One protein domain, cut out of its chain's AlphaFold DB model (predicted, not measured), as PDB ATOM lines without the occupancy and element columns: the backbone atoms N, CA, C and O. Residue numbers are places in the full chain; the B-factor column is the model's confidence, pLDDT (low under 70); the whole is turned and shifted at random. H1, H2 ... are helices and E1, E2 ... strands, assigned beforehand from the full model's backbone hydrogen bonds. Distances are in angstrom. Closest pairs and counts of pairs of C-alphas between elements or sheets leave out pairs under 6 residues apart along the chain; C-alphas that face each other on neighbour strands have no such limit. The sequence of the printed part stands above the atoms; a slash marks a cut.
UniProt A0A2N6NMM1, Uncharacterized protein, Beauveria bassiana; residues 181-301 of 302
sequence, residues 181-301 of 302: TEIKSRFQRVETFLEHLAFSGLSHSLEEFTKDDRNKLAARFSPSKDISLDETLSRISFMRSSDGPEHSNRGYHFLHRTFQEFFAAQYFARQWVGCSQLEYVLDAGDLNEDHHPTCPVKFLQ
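What this domain is: This is residues 181 to 301 of the 302 residues of an uncharacterized protein of Beauveria bassiana (UniProt A0A2N6NMM1). The long helix H1 makes the core, with H4 packed on it nearly at right angles and H2 packed on residues 193 to 197. H3 and the small hairpin E1 and E2 form one side, while a long loop after H4 leads to the short H5, its residues 285 to 290 sticking out. The printed part has 121 residues, with five named helices and two strands in the order H1 H2 H3 E1 E2 H4 H5; the two-stranded sheet is antiparallel. The class is mostly helix, and the whole is compact, with a radius of gyration of the C-alphas of 14.4 A and spans of 42 by 40 by 27 A.

Where its parts are: E1 is residues 239 to 241 and E2 residues 252 to 254. H1, residues 181 to 203, starts at C-alpha (-19.379, 51.325, 10.004) and measures 32.6 A. H2 is residues 211 to 221, 15.1 A, and H3 residues 229 to 235. H4, residues 257 to 273, measures 24.2 A. H5, residues 296 to 299, ends at C-alpha (4.545, 30.776, -3.750).

How they stand to each other: In the hairpin E1 and E2, N 240 and O 253 are within hydrogen-bond range at 2.9 A. The closest C-alphas of H3 and E1, Leu 233 and Met 239, are 6.0 A apart. H1 and E2 are near each other. H1 and H4 touch, about perpendicular at 76 degrees, closest at C-alphas 199 and 264, 4.2 A. H1 touches H2 at a steep tilt of 63 degrees, C-alphas 197 and 217 being closest at 7.1 A. H4, with residues 268 to 272 alone, and H5 only just touch, with 3 pairs of C-alphas within 8 A; C-alphas 272 and 296 are closest at 5.9 A. In H1, H2, H3 and H4 every O i to N i+4 pair is within hydrogen-bond range; H5 is too short for such a pair.

The domain as a whole: The C-alphas farthest apart, of Pro 245 and Cys 275, are 44.3 A apart. The printed part has no cut. The link H4 to H5 is long, 22 residues. The pLDDT is under 70 in residues 222 to 227, 243 to 249 and 282 to 293.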
ATOM      1  N   THR A 181     -20.199  52.498   9.672       77.19
ATOM      2  CA  THR A 181     -19.379  51.325  10.004       77.19
ATOM      3  C   THR A 181     -19.931  50.028   9.409       77.19
ATOM      4  O   THR A 181     -19.154  49.183   8.963       77.19
ATOM      5  N   GLU A 182     -21.253  49.873   9.341       75.25
ATOM      6  CA  GLU A 182     -21.911  48.706   8.747       75.25
ATOM      7  C   GLU A 182     -21.767  48.710   7.225       75.25
ATOM      8  O   GLU A 182     -21.445  47.680   6.633       75.25
ATOM      9  N   ILE A 183     -21.899  49.882   6.598       75.25
ATOM     10  CA  ILE A 183     -21.652  50.074   5.162       75.25
ATOM     11  C   ILE A 183     -20.203  49.711   4.821       75.25
ATOM     12  O   ILE A 183     -19.947  48.942   3.889       75.25
ATOM     13  N   LYS A 184     -19.243  50.216   5.608       78.56
ATOM     14  CA  LYS A 184     -17.819  49.895   5.443       78.56
ATOM     15  C   LYS A 184     -17.561  48.398   5.579       78.56
ATOM     16  O   LYS A 184     -16.867  47.844   4.731       78.56
ATOM     17  N   SER A 185     -18.145  47.753   6.589       80.25
ATOM     18  CA  SER A 185     -18.017  46.310   6.829       80.25
ATOM     19  C   SER A 185     -18.590  45.472   5.682       80.25
ATOM     20  O   SER A 185     -17.936  44.543   5.210       80.25
ATOM     21  N   ARG A 186     -19.775  45.828   5.166       77.75
ATOM     22  CA  ARG A 186     -20.380  45.142   4.011       77.75
ATOM     23  C   ARG A 186     -19.501  45.243   2.772       77.75
ATOM     24  O   ARG A 186     -19.220  44.224   2.150       77.75
ATOM     25  N   PHE A 187     -19.018  46.441   2.443       81.44
ATOM     26  CA  PHE A 187     -18.166  46.616   1.269       81.44
ATOM     27  C   PHE A 187     -16.793  45.951   1.441       81.44
ATOM     28  O   PHE A 187     -16.275  45.382   0.490       81.44
ATOM     29  N   GLN A 188     -16.248  45.923   2.663       85.56
ATOM     30  CA  GLN A 188     -15.017  45.187   2.959       85.56
ATOM     31  C   GLN A 188     -15.159  43.695   2.645       85.56
ATOM     32  O   GLN A 188     -14.215  43.081   2.166       85.56
ATOM     33  N   ARG A 189     -16.334  43.096   2.881       85.00
ATOM     34  CA  ARG A 189     -16.591  41.696   2.504       85.00
ATOM     35  C   ARG A 189     -16.592  41.503   0.989       85.00
ATOM     36  O   ARG A 189     -16.088  40.487   0.522       85.00
ATOM     37  N   VAL A 190     -17.124  42.467   0.237       87.56
ATOM     38  CA  VAL A 190     -17.072  42.459  -1.234       87.56
ATOM     39  C   VAL A 190     -15.627  42.563  -1.715       87.56
ATOM     40  O   VAL A 190     -15.210  41.751  -2.530       87.56
ATOM     41  N   GLU A 191     -14.838  43.490  -1.167       89.12
ATOM     42  CA  GLU A 191     -13.409  43.628  -1.485       89.12
ATOM     43  C   GLU A 191     -12.638  42.345  -1.167       89.12
ATOM     44  O   GLU A 191     -11.921  41.836  -2.021       89.12
ATOM     45  N   THR A 192     -12.856  41.761   0.014       89.94
ATOM     46  CA  THR A 192     -12.255  40.476   0.381       89.94
ATOM     47  C   THR A 192     -12.650  39.373  -0.598       89.94
ATOM     48  O   THR A 192     -11.827  38.527  -0.930       89.94
ATOM     49  N   PHE A 193     -13.888  39.348  -1.092       90.50
ATOM     50  CA  PHE A 193     -14.278  38.383  -2.118       90.50
ATOM     51  C   PHE A 193     -13.544  38.633  -3.448       90.50
ATOM     52  O   PHE A 193     -13.010  37.687  -4.023       90.50
ATOM     53  N   LEU A 194     -13.463  39.888  -3.908       93.25
ATOM     54  CA  LEU A 194     -12.735  40.264  -5.130       93.25
ATOM     55  C   LEU A 194     -11.255  39.890  -5.061       93.25
ATOM     56  O   LEU A 194     -10.689  39.441  -6.044       93.25
ATOM     57  N   GLU A 195     -10.636  40.039  -3.900       94.62
ATOM     58  CA  GLU A 195      -9.264  39.620  -3.628       94.62
ATOM     59  C   GLU A 195      -9.050  38.111  -3.810       94.62
ATOM     60  O   GLU A 195      -8.110  37.710  -4.495       94.62
ATOM     61  N   HIS A 196      -9.931  37.268  -3.255       91.88
ATOM     62  CA  HIS A 196      -9.852  35.813  -3.448       91.88
ATOM     63  C   HIS A 196     -10.135  35.415  -4.899       91.88
ATOM     64  O   HIS A 196      -9.446  34.548  -5.439       91.88
ATOM     65  N   LEU A 197     -11.123  36.059  -5.528       91.94
ATOM     66  CA  LEU A 197     -11.463  35.868  -6.937       91.94
ATOM     67  C   LEU A 197     -10.261  36.206  -7.827       91.94
ATOM     68  O   LEU A 197      -9.835  35.391  -8.641       91.94
ATOM     69  N   ALA A 198      -9.657  37.372  -7.608       94.25
ATOM     70  CA  ALA A 198      -8.507  37.848  -8.354       94.25
ATOM     71  C   ALA A 198      -7.282  36.950  -8.184       94.25
ATOM     72  O   ALA A 198      -6.676  36.547  -9.176       94.25
ATOM     73  N   PHE A 199      -6.929  36.625  -6.937       94.00
ATOM     74  CA  PHE A 199      -5.759  35.806  -6.636       94.00
ATOM     75  C   PHE A 199      -5.909  34.383  -7.186       94.00
ATOM     76  O   PHE A 199      -4.972  33.856  -7.790       94.00
ATOM     77  N   SER A 200      -7.100  33.785  -7.060       90.44
ATOM     78  CA  SER A 200      -7.377  32.461  -7.629       90.44
ATOM     79  C   SER A 200      -7.374  32.484  -9.154       90.44
ATOM     80  O   SER A 200      -6.828  31.565  -9.760       90.44
ATOM     81  N   GLY A 201      -7.913  33.542  -9.767       88.88
ATOM     82  CA  GLY A 201      -7.890  33.715 -11.217       88.88
ATOM     83  C   GLY A 201      -6.472  33.846 -11.766       88.88
ATOM     84  O   GLY A 201      -6.093  33.093 -12.653       88.88
ATOM     85  N   LEU A 202      -5.639  34.723 -11.190       88.25
ATOM     86  CA  LEU A 202      -4.254  34.893 -11.655       88.25
ATOM     87  C   LEU A 202      -3.413  33.631 -11.476       88.25
ATOM     88  O   LEU A 202      -2.607  33.319 -12.347       88.25
ATOM     89  N   SER A 203      -3.628  32.891 -10.386       84.31
ATOM     90  CA  SER A 203      -2.917  31.630 -10.136       84.31
ATOM     91  C   SER A 203      -3.195  30.569 -11.209       84.31
ATOM     92  O   SER A 203      -2.376  29.680 -11.398       84.31
ATOM     93  N   HIS A 204      -4.308  30.692 -11.940       79.06
ATOM     94  CA  HIS A 204      -4.714  29.772 -13.008       79.06
ATOM     95  C   HIS A 204      -4.787  30.438 -14.385       79.06
ATOM     96  O   HIS A 204      -5.348  29.864 -15.311       79.06
ATOM     97  N   SER A 205      -4.240  31.652 -14.533       79.38
ATOM     98  CA  SER A 205      -4.349  32.452 -15.764       79.38
ATOM     99  C   SER A 205      -5.792  32.615 -16.273       79.38
ATOM    100  O   SER A 205      -6.028  32.700 -17.475       79.38
ATOM    101  N   LEU A 206      -6.760  32.658 -15.354       82.25
ATOM    102  CA  LEU A 206      -8.173  32.819 -15.663       82.25
ATOM    103  C   LEU A 206      -8.550  34.305 -15.697       82.25
ATOM    104  O   LEU A 206      -8.338  35.041 -14.726       82.25
ATOM    105  N   GLU A 207      -9.133  34.723 -16.820       79.69
ATOM    106  CA  GLU A 207      -9.608  36.095 -17.045       79.69
ATOM    107  C   GLU A 207     -11.124  36.236 -16.814       79.69
ATOM    108  O   GLU A 207     -11.591  37.314 -16.443       79.69
ATOM    109  N   GLU A 208     -11.886  35.149 -16.977       84.69
ATOM    110  CA  GLU A 208     -13.343  35.105 -16.835       84.69
ATOM    111  C   GLU A 208     -13.778  34.058 -15.802       84.69
ATOM    112  O   GLU A 208     -13.335  32.919 -15.821       84.69
ATOM    113  N   PHE A 209     -14.691  34.439 -14.911       86.44
ATOM    114  CA  PHE A 209     -15.195  33.623 -13.814       86.44
ATOM    115  C   PHE A 209     -16.629  33.176 -14.084       86.44
ATOM    116  O   PHE A 209     -17.582  33.967 -13.987       86.44
ATOM    117  N   THR A 210     -16.797  31.887 -14.355       85.69
ATOM    118  CA  THR A 210     -18.102  31.254 -14.551       85.69
ATOM    119  C   THR A 210     -18.891  31.187 -13.242       85.69
ATOM    120  O   THR A 210     -18.394  31.468 -12.148       85.69
ATOM    121  N   LYS A 211     -20.163  30.791 -13.322       84.69
ATOM    122  CA  LYS A 211     -20.981  30.559 -12.126       84.69
ATOM    123  C   LYS A 211     -20.403  29.473 -11.214       84.69
ATOM    124  O   LYS A 211     -20.510  29.595  -9.996       84.69
ATOM    125  N   ASP A 212     -19.807  28.429 -11.787       84.12
ATOM    126  CA  ASP A 212     -19.201  27.341 -11.017       84.12
ATOM    127  C   ASP A 212     -17.983  27.835 -10.226       84.12
ATOM    128  O   ASP A 212     -17.908  27.620  -9.014       84.12
ATOM    129  N   ASP A 213     -17.113  28.619 -10.868       85.44
ATOM    130  CA  ASP A 213     -15.957  29.264 -10.228       85.44
ATOM    131  C   ASP A 213     -16.389  30.125  -9.037       85.44
ATOM    132  O   ASP A 213     -15.858  30.014  -7.926       85.44
ATOM    133  N   ARG A 214     -17.426  30.949  -9.241       86.88
ATOM    134  CA  ARG A 214     -17.994  31.799  -8.186       86.88
ATOM    135  C   ARG A 214     -18.588  30.985  -7.042       86.88
ATOM    136  O   ARG A 214     -18.394  31.356  -5.886       86.88
ATOM    137  N   ASN A 215     -19.284  29.887  -7.334       85.25
ATOM    138  CA  ASN A 215     -19.867  29.015  -6.312       85.25
ATOM    139  C   ASN A 215     -18.793  28.304  -5.482       85.25
ATOM    140  O   ASN A 215     -18.911  28.257  -4.256       85.25
ATOM    141  N   LYS A 216     -17.731  27.798  -6.120       86.06
ATOM    142  CA  LYS A 216     -16.576  27.186  -5.441       86.06
ATOM    143  C   LYS A 216     -15.906  28.174  -4.489       86.06
ATOM    144  O   LYS A 216     -15.708  27.874  -3.309       86.06
ATOM    145  N   LEU A 217     -15.639  29.388  -4.970       85.00
ATOM    146  CA  LEU A 217     -15.067  30.457  -4.153       85.00
ATOM    147  C   LEU A 217     -16.004  30.888  -3.025       85.00
ATOM    148  O   LEU A 217     -15.555  31.076  -1.896       85.00
ATOM    149  N   ALA A 218     -17.307  31.002  -3.289       83.88
ATOM    150  CA  ALA A 218     -18.288  31.353  -2.268       83.88
ATOM    151  C   ALA A 218     -18.405  30.275  -1.180       83.88
ATOM    152  O   ALA A 218     -18.522  30.612  -0.003       83.88
ATOM    153  N   ALA A 219     -18.312  28.993  -1.536       83.69
ATOM    154  CA  ALA A 219     -18.302  27.903  -0.565       83.69
ATOM    155  C   ALA A 219     -17.069  27.959   0.353       83.69
ATOM    156  O   ALA A 219     -17.179  27.677   1.547       83.69
ATOM    157  N   ARG A 220     -15.907  28.358  -0.184       81.38
ATOM    158  CA  ARG A 220     -14.651  28.422   0.575       81.38
ATOM    159  C   ARG A 220     -14.511  29.692   1.410       81.38
ATOM    160  O   ARG A 220     -14.167  29.619   2.584       81.38
ATOM    161  N   PHE A 221     -14.783  30.842   0.806       78.56
ATOM    162  CA  PHE A 221     -14.497  32.158   1.380       78.56
ATOM    163  C   PHE A 221     -15.750  32.891   1.874       78.56
ATOM    164  O   PHE A 221     -15.645  34.038   2.297       78.56
ATOM    165  N   SER A 222     -16.910  32.214   1.848       68.50
ATOM    166  CA  SER A 222     -18.211  32.630   2.396       68.50
ATOM    167  C   SER A 222     -18.466  34.140   2.317       68.50
ATOM    168  O   SER A 222     -18.251  34.852   3.305       68.50
ATOM    169  N   PRO A 223     -19.005  34.662   1.195       63.69
ATOM    170  CA  PRO A 223     -19.676  35.950   1.256       63.69
ATOM    171  C   PRO A 223     -20.790  35.839   2.305       63.69
ATOM    172  O   PRO A 223     -21.480  34.822   2.404       63.69
ATOM    173  N   SER A 224     -20.944  36.852   3.155       63.75
ATOM    174  CA  SER A 224     -21.997  36.816   4.170       63.75
ATOM    175  C   SER A 224     -23.365  36.605   3.529       63.75
ATOM    176  O   SER A 224     -23.626  37.200   2.486       63.75
ATOM    177  N   LYS A 225     -24.254  35.851   4.192       65.88
ATOM    178  CA  LYS A 225     -25.626  35.561   3.721       65.88
ATOM    179  C   LYS A 225     -26.436  36.806   3.330       65.88
ATOM    180  O   LYS A 225     -27.391  36.690   2.574       65.88
ATOM    181  N   ASP A 226     -26.033  37.975   3.820       65.94
ATOM    182  CA  ASP A 226     -26.670  39.267   3.564       65.94
ATOM    183  C   ASP A 226     -26.285  39.905   2.211       65.94
ATOM    184  O   ASP A 226     -26.767  40.991   1.900       65.94
ATOM    185  N   ILE A 227     -25.387  39.291   1.424       68.94
ATOM    186  CA  ILE A 227     -24.902  39.831   0.144       68.94
ATOM    187  C   ILE A 227     -25.228  38.849  -0.984       68.94
ATOM    188  O   ILE A 227     -24.657  37.762  -1.066       68.94
ATOM    189  N   SER A 228     -26.111  39.264  -1.893       79.19
ATOM    190  CA  SER A 228     -26.316  38.575  -3.168       79.19
ATOM    191  C   SER A 228     -25.094  38.804  -4.057       79.19
ATOM    192  O   SER A 228     -24.870  39.916  -4.542       79.19
ATOM    193  N   LEU A 229     -24.267  37.768  -4.232       78.69
ATOM    194  CA  LEU A 229     -22.997  37.881  -4.945       78.69
ATOM    195  C   LEU A 229     -23.202  38.289  -6.408       78.69
ATOM    196  O   LEU A 229     -22.628  39.282  -6.843       78.69
ATOM    197  N   ASP A 230     -24.056  37.582  -7.147       80.06
ATOM    198  CA  ASP A 230     -24.301  37.879  -8.563       80.06
ATOM    199  C   ASP A 230     -24.943  39.260  -8.765       80.06
ATOM    200  O   ASP A 230     -24.605  39.974  -9.708       80.06
ATOM    201  N   GLU A 231     -25.835  39.685  -7.871       81.56
ATOM    202  CA  GLU A 231     -26.381  41.041  -7.936       81.56
ATOM    203  C   GLU A 231     -25.280  42.083  -7.696       81.56
ATOM    204  O   GLU A 231     -25.155  43.047  -8.454       81.56
ATOM    205  N   THR A 232     -24.439  41.856  -6.685       84.38
ATOM    206  CA  THR A 232     -23.349  42.764  -6.313       84.38
ATOM    207  C   THR A 232     -22.324  42.885  -7.433       84.38
ATOM    208  O   THR A 232     -22.031  44.002  -7.860       84.38
ATOM    209  N   LEU A 233     -21.820  41.762  -7.959       86.50
ATOM    210  CA  LEU A 233     -20.806  41.743  -9.017       86.50
ATOM    211  C   LEU A 233     -21.291  42.454 -10.286       86.50
ATOM    212  O   LEU A 233     -20.518  43.156 -10.922       86.50
ATOM    213  N   SER A 234     -22.582  42.365 -10.613       84.50
ATOM    214  CA  SER A 234     -23.135  43.079 -11.772       84.50
ATOM    215  C   SER A 234     -23.297  44.586 -11.596       84.50
ATOM    216  O   SER A 234     -23.552  45.307 -12.561       84.50
ATOM    217  N   ARG A 235     -23.182  45.082 -10.362       86.25
ATOM    218  CA  ARG A 235     -23.421  46.489 -10.032       86.25
ATOM    219  C   ARG A 235     -22.143  47.232  -9.666       86.25
ATOM    220  O   ARG A 235     -22.111  48.439  -9.907       86.25
ATOM    221  N   ILE A 236     -21.130  46.563  -9.122       90.31
ATOM    222  CA  ILE A 236     -19.857  47.195  -8.754       90.31
ATOM    223  C   ILE A 236     -19.028  47.586  -9.979       90.31
ATOM    224  O   ILE A 236     -19.113  46.980 -11.043       90.31
ATOM    225  N   SER A 237     -18.191  48.604  -9.820       91.69
ATOM    226  CA  SER A 237     -17.416  49.181 -10.912       91.69
ATOM    227  C   SER A 237     -16.268  48.282 -11.374       91.69
ATOM    228  O   SER A 237     -15.882  48.367 -12.537       91.69
ATOM    229  N   PHE A 238     -15.763  47.402 -10.505       92.69
ATOM    230  CA  PHE A 238     -14.587  46.558 -10.757       92.69
ATOM    231  C   PHE A 238     -14.836  45.339 -11.647       92.69
ATOM    232  O   PHE A 238     -13.866  44.721 -12.079       92.69
ATOM    233  N   MET A 239     -16.094  44.985 -11.910       91.19
ATOM    234  CA  MET A 239     -16.463  43.787 -12.664       91.19
ATOM    235  C   MET A 239     -17.336  44.143 -13.863       91.19
ATOM    236  O   MET A 239     -18.058  45.148 -13.866       91.19
ATOM    237  N   ARG A 240     -17.287  43.297 -14.884       86.69
ATOM    238  CA  ARG A 240     -18.194  43.305 -16.031       86.69
ATOM    239  C   ARG A 240     -18.731  41.899 -16.230       86.69
ATOM    240  O   ARG A 240     -18.037  40.932 -15.927       86.69
ATOM    241  N   SER A 241     -19.990  41.797 -16.636       82.50
ATOM    242  CA  SER A 241     -20.550  40.526 -17.080       82.50
ATOM    243  C   SER A 241     -20.204  40.317 -18.539       82.50
ATOM    244  O   SER A 241     -20.244  41.282 -19.295       82.50
ATOM    245  N   SER A 242     -19.922  39.079 -18.913       71.25
ATOM    246  CA  SER A 242     -19.881  38.688 -20.320       71.25
ATOM    247  C   SER A 242     -21.291  38.796 -20.905       71.25
ATOM    248  O   SER A 242     -22.275  38.529 -20.193       71.25
ATOM    249  N   ASP A 243     -21.398  39.230 -22.157       58.28
ATOM    250  CA  ASP A 243     -22.687  39.405 -22.813       58.28
ATOM    251  C   ASP A 243     -23.306  38.029 -23.090       58.28
ATOM    252  O   ASP A 243     -22.737  37.164 -23.750       58.28
ATOM    253  N   GLY A 244     -24.474  37.784 -22.498       53.28
ATOM    254  CA  GLY A 244     -25.196  36.529 -22.645       53.28
ATOM    255  C   GLY A 244     -26.688  36.728 -22.380       53.28
ATOM    256  O   GLY A 244     -27.048  37.455 -21.447       53.28
ATOM    257  N   PRO A 245     -27.572  36.079 -23.159       42.00
ATOM    258  CA  PRO A 245     -29.017  36.313 -23.104       42.00
ATOM    259  C   PRO A 245     -29.655  35.871 -21.776       42.00
ATOM    260  O   PRO A 245     -30.730  36.343 -21.410       42.00
ATOM    261  N   GLU A 246     -28.992  34.997 -21.009       54.16
ATOM    262  CA  GLU A 246     -29.496  34.505 -19.729       54.16
ATOM    263  C   GLU A 246     -28.713  35.051 -18.528       54.16
ATOM    264  O   GLU A 246     -27.559  34.700 -18.275       54.16
ATOM    265  N   HIS A 247     -29.403  35.809 -17.670       56.22
ATOM    266  CA  HIS A 247     -28.858  36.314 -16.402       56.22
ATOM    267  C   HIS A 247     -28.329  35.219 -15.459       56.22
ATOM    268  O   HIS A 247     -27.555  35.512 -14.547       56.22
ATOM    269  N   SER A 248     -28.760  33.966 -15.645       56.38
ATOM    270  CA  SER A 248     -28.524  32.875 -14.700       56.38
ATOM    271  C   SER A 248     -27.180  32.157 -14.872       56.38
ATOM    272  O   SER A 248     -26.781  31.456 -13.936       56.38
ATOM    273  N   ASN A 249     -26.490  32.342 -16.009       63.22
ATOM    274  CA  ASN A 249     -25.224  31.671 -16.331       63.22
ATOM    275  C   ASN A 249     -24.112  32.618 -16.826       63.22
ATOM    276  O   ASN A 249     -23.107  32.158 -17.357       63.22
ATOM    277  N   ARG A 250     -24.265  33.937 -16.642       74.69
ATOM    278  CA  ARG A 250     -23.251  34.912 -17.076       74.69
ATOM    279  C   ARG A 250     -21.908  34.698 -16.375       74.69
ATOM    280  O   ARG A 250     -21.865  34.528 -15.147       74.69
ATOM    281  N   GLY A 251     -20.826  34.733 -17.147       83.00
ATOM    282  CA  GLY A 251     -19.476  34.917 -16.631       83.00
ATOM    283  C   GLY A 251     -19.267  36.356 -16.160       83.00
ATOM    284  O   GLY A 251     -20.030  37.258 -16.516       83.00
ATOM    285  N   TYR A 252     -18.263  36.572 -15.314       87.81
ATOM    286  CA  TYR A 252     -17.769  37.918 -15.034       87.81
ATOM    287  C   TYR A 252     -16.268  37.977 -15.205       87.81
ATOM    288  O   TYR A 252     -15.574  37.031 -14.867       87.81
ATOM    289  N   HIS A 253     -15.761  39.130 -15.596       89.19
ATOM    290  CA  HIS A 253     -14.337  39.420 -15.632       89.19
ATOM    291  C   HIS A 253     -14.068  40.760 -14.944       89.19
ATOM    292  O   HIS A 253     -14.975  41.585 -14.766       89.19
ATOM    293  N   PHE A 254     -12.828  40.979 -14.503       92.38
ATOM    294  CA  PHE A 254     -12.438  42.286 -13.976       92.38
ATOM    295  C   PHE A 254     -12.501  43.330 -15.087       92.38
ATOM    296  O   PHE A 254     -12.121  43.052 -16.220       92.38
ATOM    297  N   LEU A 255     -12.909  44.553 -14.743       90.12
ATOM    298  CA  LEU A 255     -12.990  45.687 -15.671       90.12
ATOM    299  C   LEU A 255     -11.703  45.870 -16.488       90.12
ATOM    300  O   LEU A 255     -11.736  46.261 -17.649       90.12
ATOM    301  N   HIS A 256     -10.566  45.613 -15.848       88.94
ATOM    302  CA  HIS A 256      -9.269  45.558 -16.491       88.94
ATOM    303  C   HIS A 256      -8.364  44.605 -15.710       88.94
ATOM    304  O   HIS A 256      -8.468  44.515 -14.482       88.94
ATOM    305  N   ARG A 257      -7.428  43.948 -16.401       88.38
ATOM    306  CA  ARG A 257      -6.471  43.009 -15.794       88.38
ATOM    307  C   ARG A 257      -5.697  43.618 -14.625       88.38
ATOM    308  O   ARG A 257      -5.471  42.959 -13.618       88.38
ATOM    309  N   THR A 258      -5.359  44.900 -14.697       91.12
ATOM    310  CA  THR A 258      -4.635  45.564 -13.605       91.12
ATOM    311  C   THR A 258      -5.453  45.690 -12.318       91.12
ATOM    312  O   THR A 258      -4.872  45.721 -11.236       91.12
ATOM    313  N   PHE A 259      -6.791  45.713 -12.385       93.94
ATOM    314  CA  PHE A 259      -7.622  45.624 -11.180       93.94
ATOM    315  C   PHE A 259      -7.574  44.222 -10.576       93.94
ATOM    316  O   PHE A 259      -7.486  44.100  -9.357       93.94
ATOM    317  N   GLN A 260      -7.564  43.178 -11.409       95.00
ATOM    318  CA  GLN A 260      -7.330  41.810 -10.946       95.00
ATOM    319  C   GLN A 260      -5.967  41.713 -10.244       95.00
ATOM    320  O   GLN A 260      -5.885  41.279  -9.100       95.00
ATOM    321  N   GLU A 261      -4.900  42.214 -10.864       94.50
ATOM    322  CA  GLU A 261      -3.557  42.264 -10.265       94.50
ATOM    323  C   GLU A 261      -3.533  43.051  -8.952       94.50
ATOM    324  O   GLU A 261      -2.958  42.594  -7.965       94.50
ATOM    325  N   PHE A 262      -4.215  44.196  -8.897       95.56
ATOM    326  CA  PHE A 262      -4.312  45.014  -7.694       95.56
ATOM    327  C   PHE A 262      -5.000  44.281  -6.533       95.56
ATOM    328  O   PHE A 262      -4.463  44.256  -5.423       95.56
ATOM    329  N   PHE A 263      -6.162  43.663  -6.759       96.31
ATOM    330  CA  PHE A 263      -6.867  42.913  -5.713       96.31
ATOM    331  C   PHE A 263      -6.106  41.643  -5.306       96.31
ATOM    332  O   PHE A 263      -5.993  41.347  -4.117       96.31
ATOM    333  N   ALA A 264      -5.490  40.932  -6.250       95.62
ATOM    334  CA  ALA A 264      -4.637  39.791  -5.930       95.62
ATOM    335  C   ALA A 264      -3.417  40.200  -5.083       95.62
ATOM    336  O   ALA A 264      -3.078  39.529  -4.108       95.62
ATOM    337  N   ALA A 265      -2.784  41.332  -5.405       95.69
ATOM    338  CA  ALA A 265      -1.662  41.864  -4.639       95.69
ATOM    339  C   ALA A 265      -2.081  42.296  -3.225       95.69
ATOM    340  O   ALA A 265      -1.340  42.050  -2.273       95.69
ATOM    341  N   GLN A 266      -3.270  42.890  -3.061       94.94
ATOM    342  CA  GLN A 266      -3.815  43.212  -1.737       94.94
ATOM    343  C   GLN A 266      -4.015  41.957  -0.882       94.94
ATOM    344  O   GLN A 266      -3.590  41.935   0.277       94.94
ATOM    345  N   TYR A 267      -4.588  40.894  -1.461       95.00
ATOM    346  CA  TYR A 267      -4.705  39.600  -0.792       95.00
ATOM    347  C   TYR A 267      -3.339  39.084  -0.341       95.00
ATOM    348  O   TYR A 267      -3.132  38.804   0.842       95.00
ATOM    349  N   PHE A 268      -2.396  39.006  -1.282       94.69
ATOM    350  CA  PHE A 268      -1.061  38.478  -1.043       94.69
ATOM    351  C   PHE A 268      -0.342  39.255   0.063       94.69
ATOM    352  O   PHE A 268       0.169  38.656   1.009       94.69
ATOM    353  N   ALA A 269      -0.347  40.589  -0.013       94.19
ATOM    354  CA  ALA A 269       0.278  41.451   0.983       94.19
ATOM    355  C   ALA A 269      -0.350  41.266   2.371       94.19
ATOM    356  O   ALA A 269       0.372  41.194   3.367       94.19
ATOM    357  N   ARG A 270      -1.681  41.125   2.452       92.75
ATOM    358  CA  ARG A 270      -2.367  40.867   3.723       92.75
ATOM    359  C   ARG A 270      -1.965  39.522   4.325       92.75
ATOM    360  O   ARG A 270      -1.687  39.475   5.522       92.75
ATOM    361  N   GLN A 271      -1.903  38.454   3.526       93.50
ATOM    362  CA  GLN A 271      -1.461  37.148   4.031       93.50
ATOM    363  C   GLN A 271       0.019  37.165   4.426       93.50
ATOM    364  O   GLN A 271       0.377  36.612   5.463       93.50
ATOM    365  N   TRP A 272       0.868  37.857   3.657       92.88
ATOM    366  CA  TRP A 272       2.285  38.044   3.973       92.88
ATOM    367  C   TRP A 272       2.482  38.715   5.331       92.88
ATOM    368  O   TRP A 272       3.177  38.181   6.192       92.88
ATOM    369  N   VAL A 273       1.848  39.870   5.542       93.31
ATOM    370  CA  VAL A 273       1.953  40.624   6.800       93.31
ATOM    371  C   VAL A 273       1.316  39.861   7.962       93.31
ATOM    372  O   VAL A 273       1.820  39.915   9.080       93.31
ATOM    373  N   GLY A 274       0.232  39.128   7.702       90.75
ATOM    374  CA  GLY A 274      -0.448  38.296   8.693       90.75
ATOM    375  C   GLY A 274       0.259  36.979   9.027       90.75
ATOM    376  O   GLY A 274      -0.221  36.268   9.905       90.75
ATOM    377  N   CYS A 275       1.368  36.642   8.353       88.00
ATOM    378  CA  CYS A 275       2.028  35.332   8.446       88.00
ATOM    379  C   CYS A 275       1.070  34.151   8.192       88.00
ATOM    380  O   CYS A 275       1.207  33.078   8.783       88.00
ATOM    381  N   SER A 276       0.104  34.356   7.303       89.69
ATOM    382  CA  SER A 276      -0.948  33.402   6.967       89.69
ATOM    383  C   SER A 276      -0.648  32.684   5.652       89.69
ATOM    384  O   SER A 276       0.187  33.115   4.852       89.69
ATOM    385  N   GLN A 277      -1.326  31.561   5.421       89.38
ATOM    386  CA  GLN A 277      -1.215  30.834   4.160       89.38
ATOM    387  C   GLN A 277      -2.041  31.515   3.062       89.38
ATOM    388  O   GLN A 277      -3.079  32.118   3.329       89.38
ATOM    389  N   LEU A 278      -1.567  31.406   1.823       87.50
ATOM    390  CA  LEU A 278      -2.327  31.769   0.636       87.50
ATOM    391  C   LEU A 278      -3.274  30.623   0.310       87.50
ATOM    392  O   LEU A 278      -2.824  29.506   0.058       87.50
ATOM    393  N   GLU A 279      -4.565  30.917   0.297       86.00
ATOM    394  CA  GLU A 279      -5.605  30.023  -0.187       86.00
ATOM    395  C   GLU A 279      -6.090  30.519  -1.548       86.00
ATOM    396  O   GLU A 279      -6.378  31.702  -1.728       86.00
ATOM    397  N   TYR A 280      -6.194  29.607  -2.504       81.19
ATOM    398  CA  TYR A 280      -6.731  29.867  -3.830       81.19
ATOM    399  C   TYR A 280      -7.478  28.621  -4.300       81.19
ATOM    400  O   TYR A 280      -7.083  27.505  -3.973       81.19
ATOM    401  N   VAL A 281      -8.604  28.810  -4.986       70.44
ATOM    402  CA  VAL A 281      -9.511  27.710  -5.350       70.44
ATOM    403  C   VAL A 281     -10.052  27.956  -6.740       70.44
ATOM    404  O   VAL A 281     -10.955  28.774  -6.854       70.44
ATOM    405  N   LEU A 282      -9.529  27.245  -7.740       67.12
ATOM    406  CA  LEU A 282     -10.116  26.995  -9.063       67.12
ATOM    407  C   LEU A 282      -9.423  25.736  -9.622       67.12
ATOM    408  O   LEU A 282      -8.218  25.603  -9.461       67.12
ATOM    409  N   ASP A 283     -10.153  24.798 -10.228       56.28
ATOM    410  CA  ASP A 283      -9.545  23.598 -10.825       56.28
ATOM    411  C   ASP A 283      -9.243  23.871 -12.297       56.28
ATOM    412  O   ASP A 283     -10.148  23.851 -13.132       56.28
ATOM    413  N   ALA A 284      -7.975  24.093 -12.634       48.56
ATOM    414  CA  ALA A 284      -7.536  24.105 -14.024       48.56
ATOM    415  C   ALA A 284      -7.355  22.667 -14.534       48.56
ATOM    416  O   ALA A 284      -6.236  22.239 -14.767       48.56
ATOM    417  N   GLY A 285      -8.443  21.896 -14.656       47.25
ATOM    418  CA  GLY A 285      -8.495  20.625 -15.403       47.25
ATOM    419  C   GLY A 285      -7.634  19.444 -14.917       47.25
ATOM    420  O   GLY A 285      -7.954  18.308 -15.260       47.25
ATOM    421  N   ASP A 286      -6.607  19.661 -14.096       42.69
ATOM    422  CA  ASP A 286      -5.702  18.633 -13.595       42.69
ATOM    423  C   ASP A 286      -6.030  18.293 -12.140       42.69
ATOM    424  O   ASP A 286      -5.682  18.995 -11.194       42.69
ATOM    425  N   LEU A 287      -6.674  17.140 -11.965       43.28
ATOM    426  CA  LEU A 287      -7.070  16.555 -10.679       43.28
ATOM    427  C   LEU A 287      -5.887  16.099  -9.793       43.28
ATOM    428  O   LEU A 287      -6.107  15.375  -8.824       43.28
ATOM    429  N   ASN A 288      -4.645  16.470 -10.122       41.31
ATOM    430  CA  ASN A 288      -3.435  15.926  -9.497       41.31
ATOM    431  C   ASN A 288      -2.450  16.967  -8.946       41.31
ATOM    432  O   ASN A 288      -1.447  16.558  -8.358       41.31
ATOM    433  N   GLU A 289      -2.709  18.273  -9.066       47.56
ATOM    434  CA  GLU A 289      -1.981  19.242  -8.244       47.56
ATOM    435  C   GLU A 289      -2.738  19.483  -6.943       47.56
ATOM    436  O   GLU A 289      -3.811  20.068  -6.876       47.56
ATOM    437  N   ASP A 290      -2.144  18.950  -5.890       46.34
ATOM    438  CA  ASP A 290      -2.444  19.181  -4.493       46.34
ATOM    439  C   ASP A 290      -2.627  20.697  -4.201       46.34
ATOM    440  O   ASP A 290      -1.659  21.427  -3.956       46.34
ATOM    441  N   HIS A 291      -3.881  21.178  -4.231       60.94
ATOM    442  CA  HIS A 291      -4.303  22.557  -3.919       60.94
ATOM    443  C   HIS A 291      -4.133  22.886  -2.436       60.94
ATOM    444  O   HIS A 291      -5.097  23.092  -1.692       60.94
ATOM    445  N   HIS A 292      -2.883  22.910  -1.980       62.09
ATOM    446  CA  HIS A 292      -2.570  23.147  -0.582       62.09
ATOM    447  C   HIS A 292      -2.258  24.617  -0.323       62.09
ATOM    448  O   HIS A 292      -1.434  25.216  -1.030       62.09
ATOM    449  N   PRO A 293      -2.846  25.188   0.745       69.88
ATOM    450  CA  PRO A 293      -2.482  26.505   1.222       69.88
ATOM    451  C   PRO A 293      -0.961  26.646   1.324       69.88
ATOM    452  O   PRO A 293      -0.282  25.885   2.021       69.88
ATOM    453  N   THR A 294      -0.404  27.610   0.600       80.31
ATOM    454  CA  THR A 294       1.048  27.765   0.468       80.31
ATOM    455  C   THR A 294       1.482  29.050   1.151       80.31
ATOM    456  O   THR A 294       0.810  30.074   1.054       80.31
ATOM    457  N   CYS A 295       2.593  29.030   1.893       85.31
ATOM    458  CA  CYS A 295       3.078  30.273   2.481       85.31
ATOM    459  C   CYS A 295       3.569  31.225   1.369       85.31
ATOM    460  O   CYS A 295       4.160  30.758   0.390       85.31
ATOM    461  N   PRO A 296       3.388  32.547   1.518       86.56
ATOM    462  CA  PRO A 296       3.734  33.516   0.478       86.56
ATOM    463  C   PRO A 296       5.162  33.413  -0.077       86.56
ATOM    464  O   PRO A 296       5.372  33.569  -1.276       86.56
ATOM    465  N   VAL A 297       6.142  33.071   0.766       85.62
ATOM    466  CA  VAL A 297       7.541  32.870   0.346       85.62
ATOM    467  C   VAL A 297       7.675  31.718  -0.650       85.62
ATOM    468  O   VAL A 297       8.343  31.867  -1.664       85.62
ATOM    469  N   LYS A 298       7.038  30.574  -0.372       82.94
ATOM    470  CA  LYS A 298       7.093  29.399  -1.253       82.94
ATOM    471  C   LYS A 298       6.370  29.647  -2.571       82.94
ATOM    472  O   LYS A 298       6.796  29.127  -3.591       82.94
ATOM    473  N   PHE A 299       5.293  30.430  -2.544       83.88
ATOM    474  CA  PHE A 299       4.545  30.776  -3.750       83.88
ATOM    475  C   PHE A 299       5.408  31.565  -4.747       83.88
ATOM    476  O   PHE A 299       5.394  31.255  -5.926       83.88
ATOM    477  N   LEU A 300       6.229  32.509  -4.269       83.62
ATOM    478  CA  LEU A 300       7.143  33.292  -5.118       83.62
ATOM    479  C   LEU A 300       8.357  32.511  -5.652       83.62
ATOM    480  O   LEU A 300       9.140  33.060  -6.420       83.62
ATOM    481  N   GLN A 301       8.570  31.279  -5.188       80.25
ATOM    482  CA  GLN A 301       9.699  30.432  -5.589       80.25
ATOM    483  C   GLN A 301       9.323  29.395  -6.655       80.25
ATOM    484  O   GLN A 301      10.198  28.639  -7.078       80.25
TER     485      GLN A 301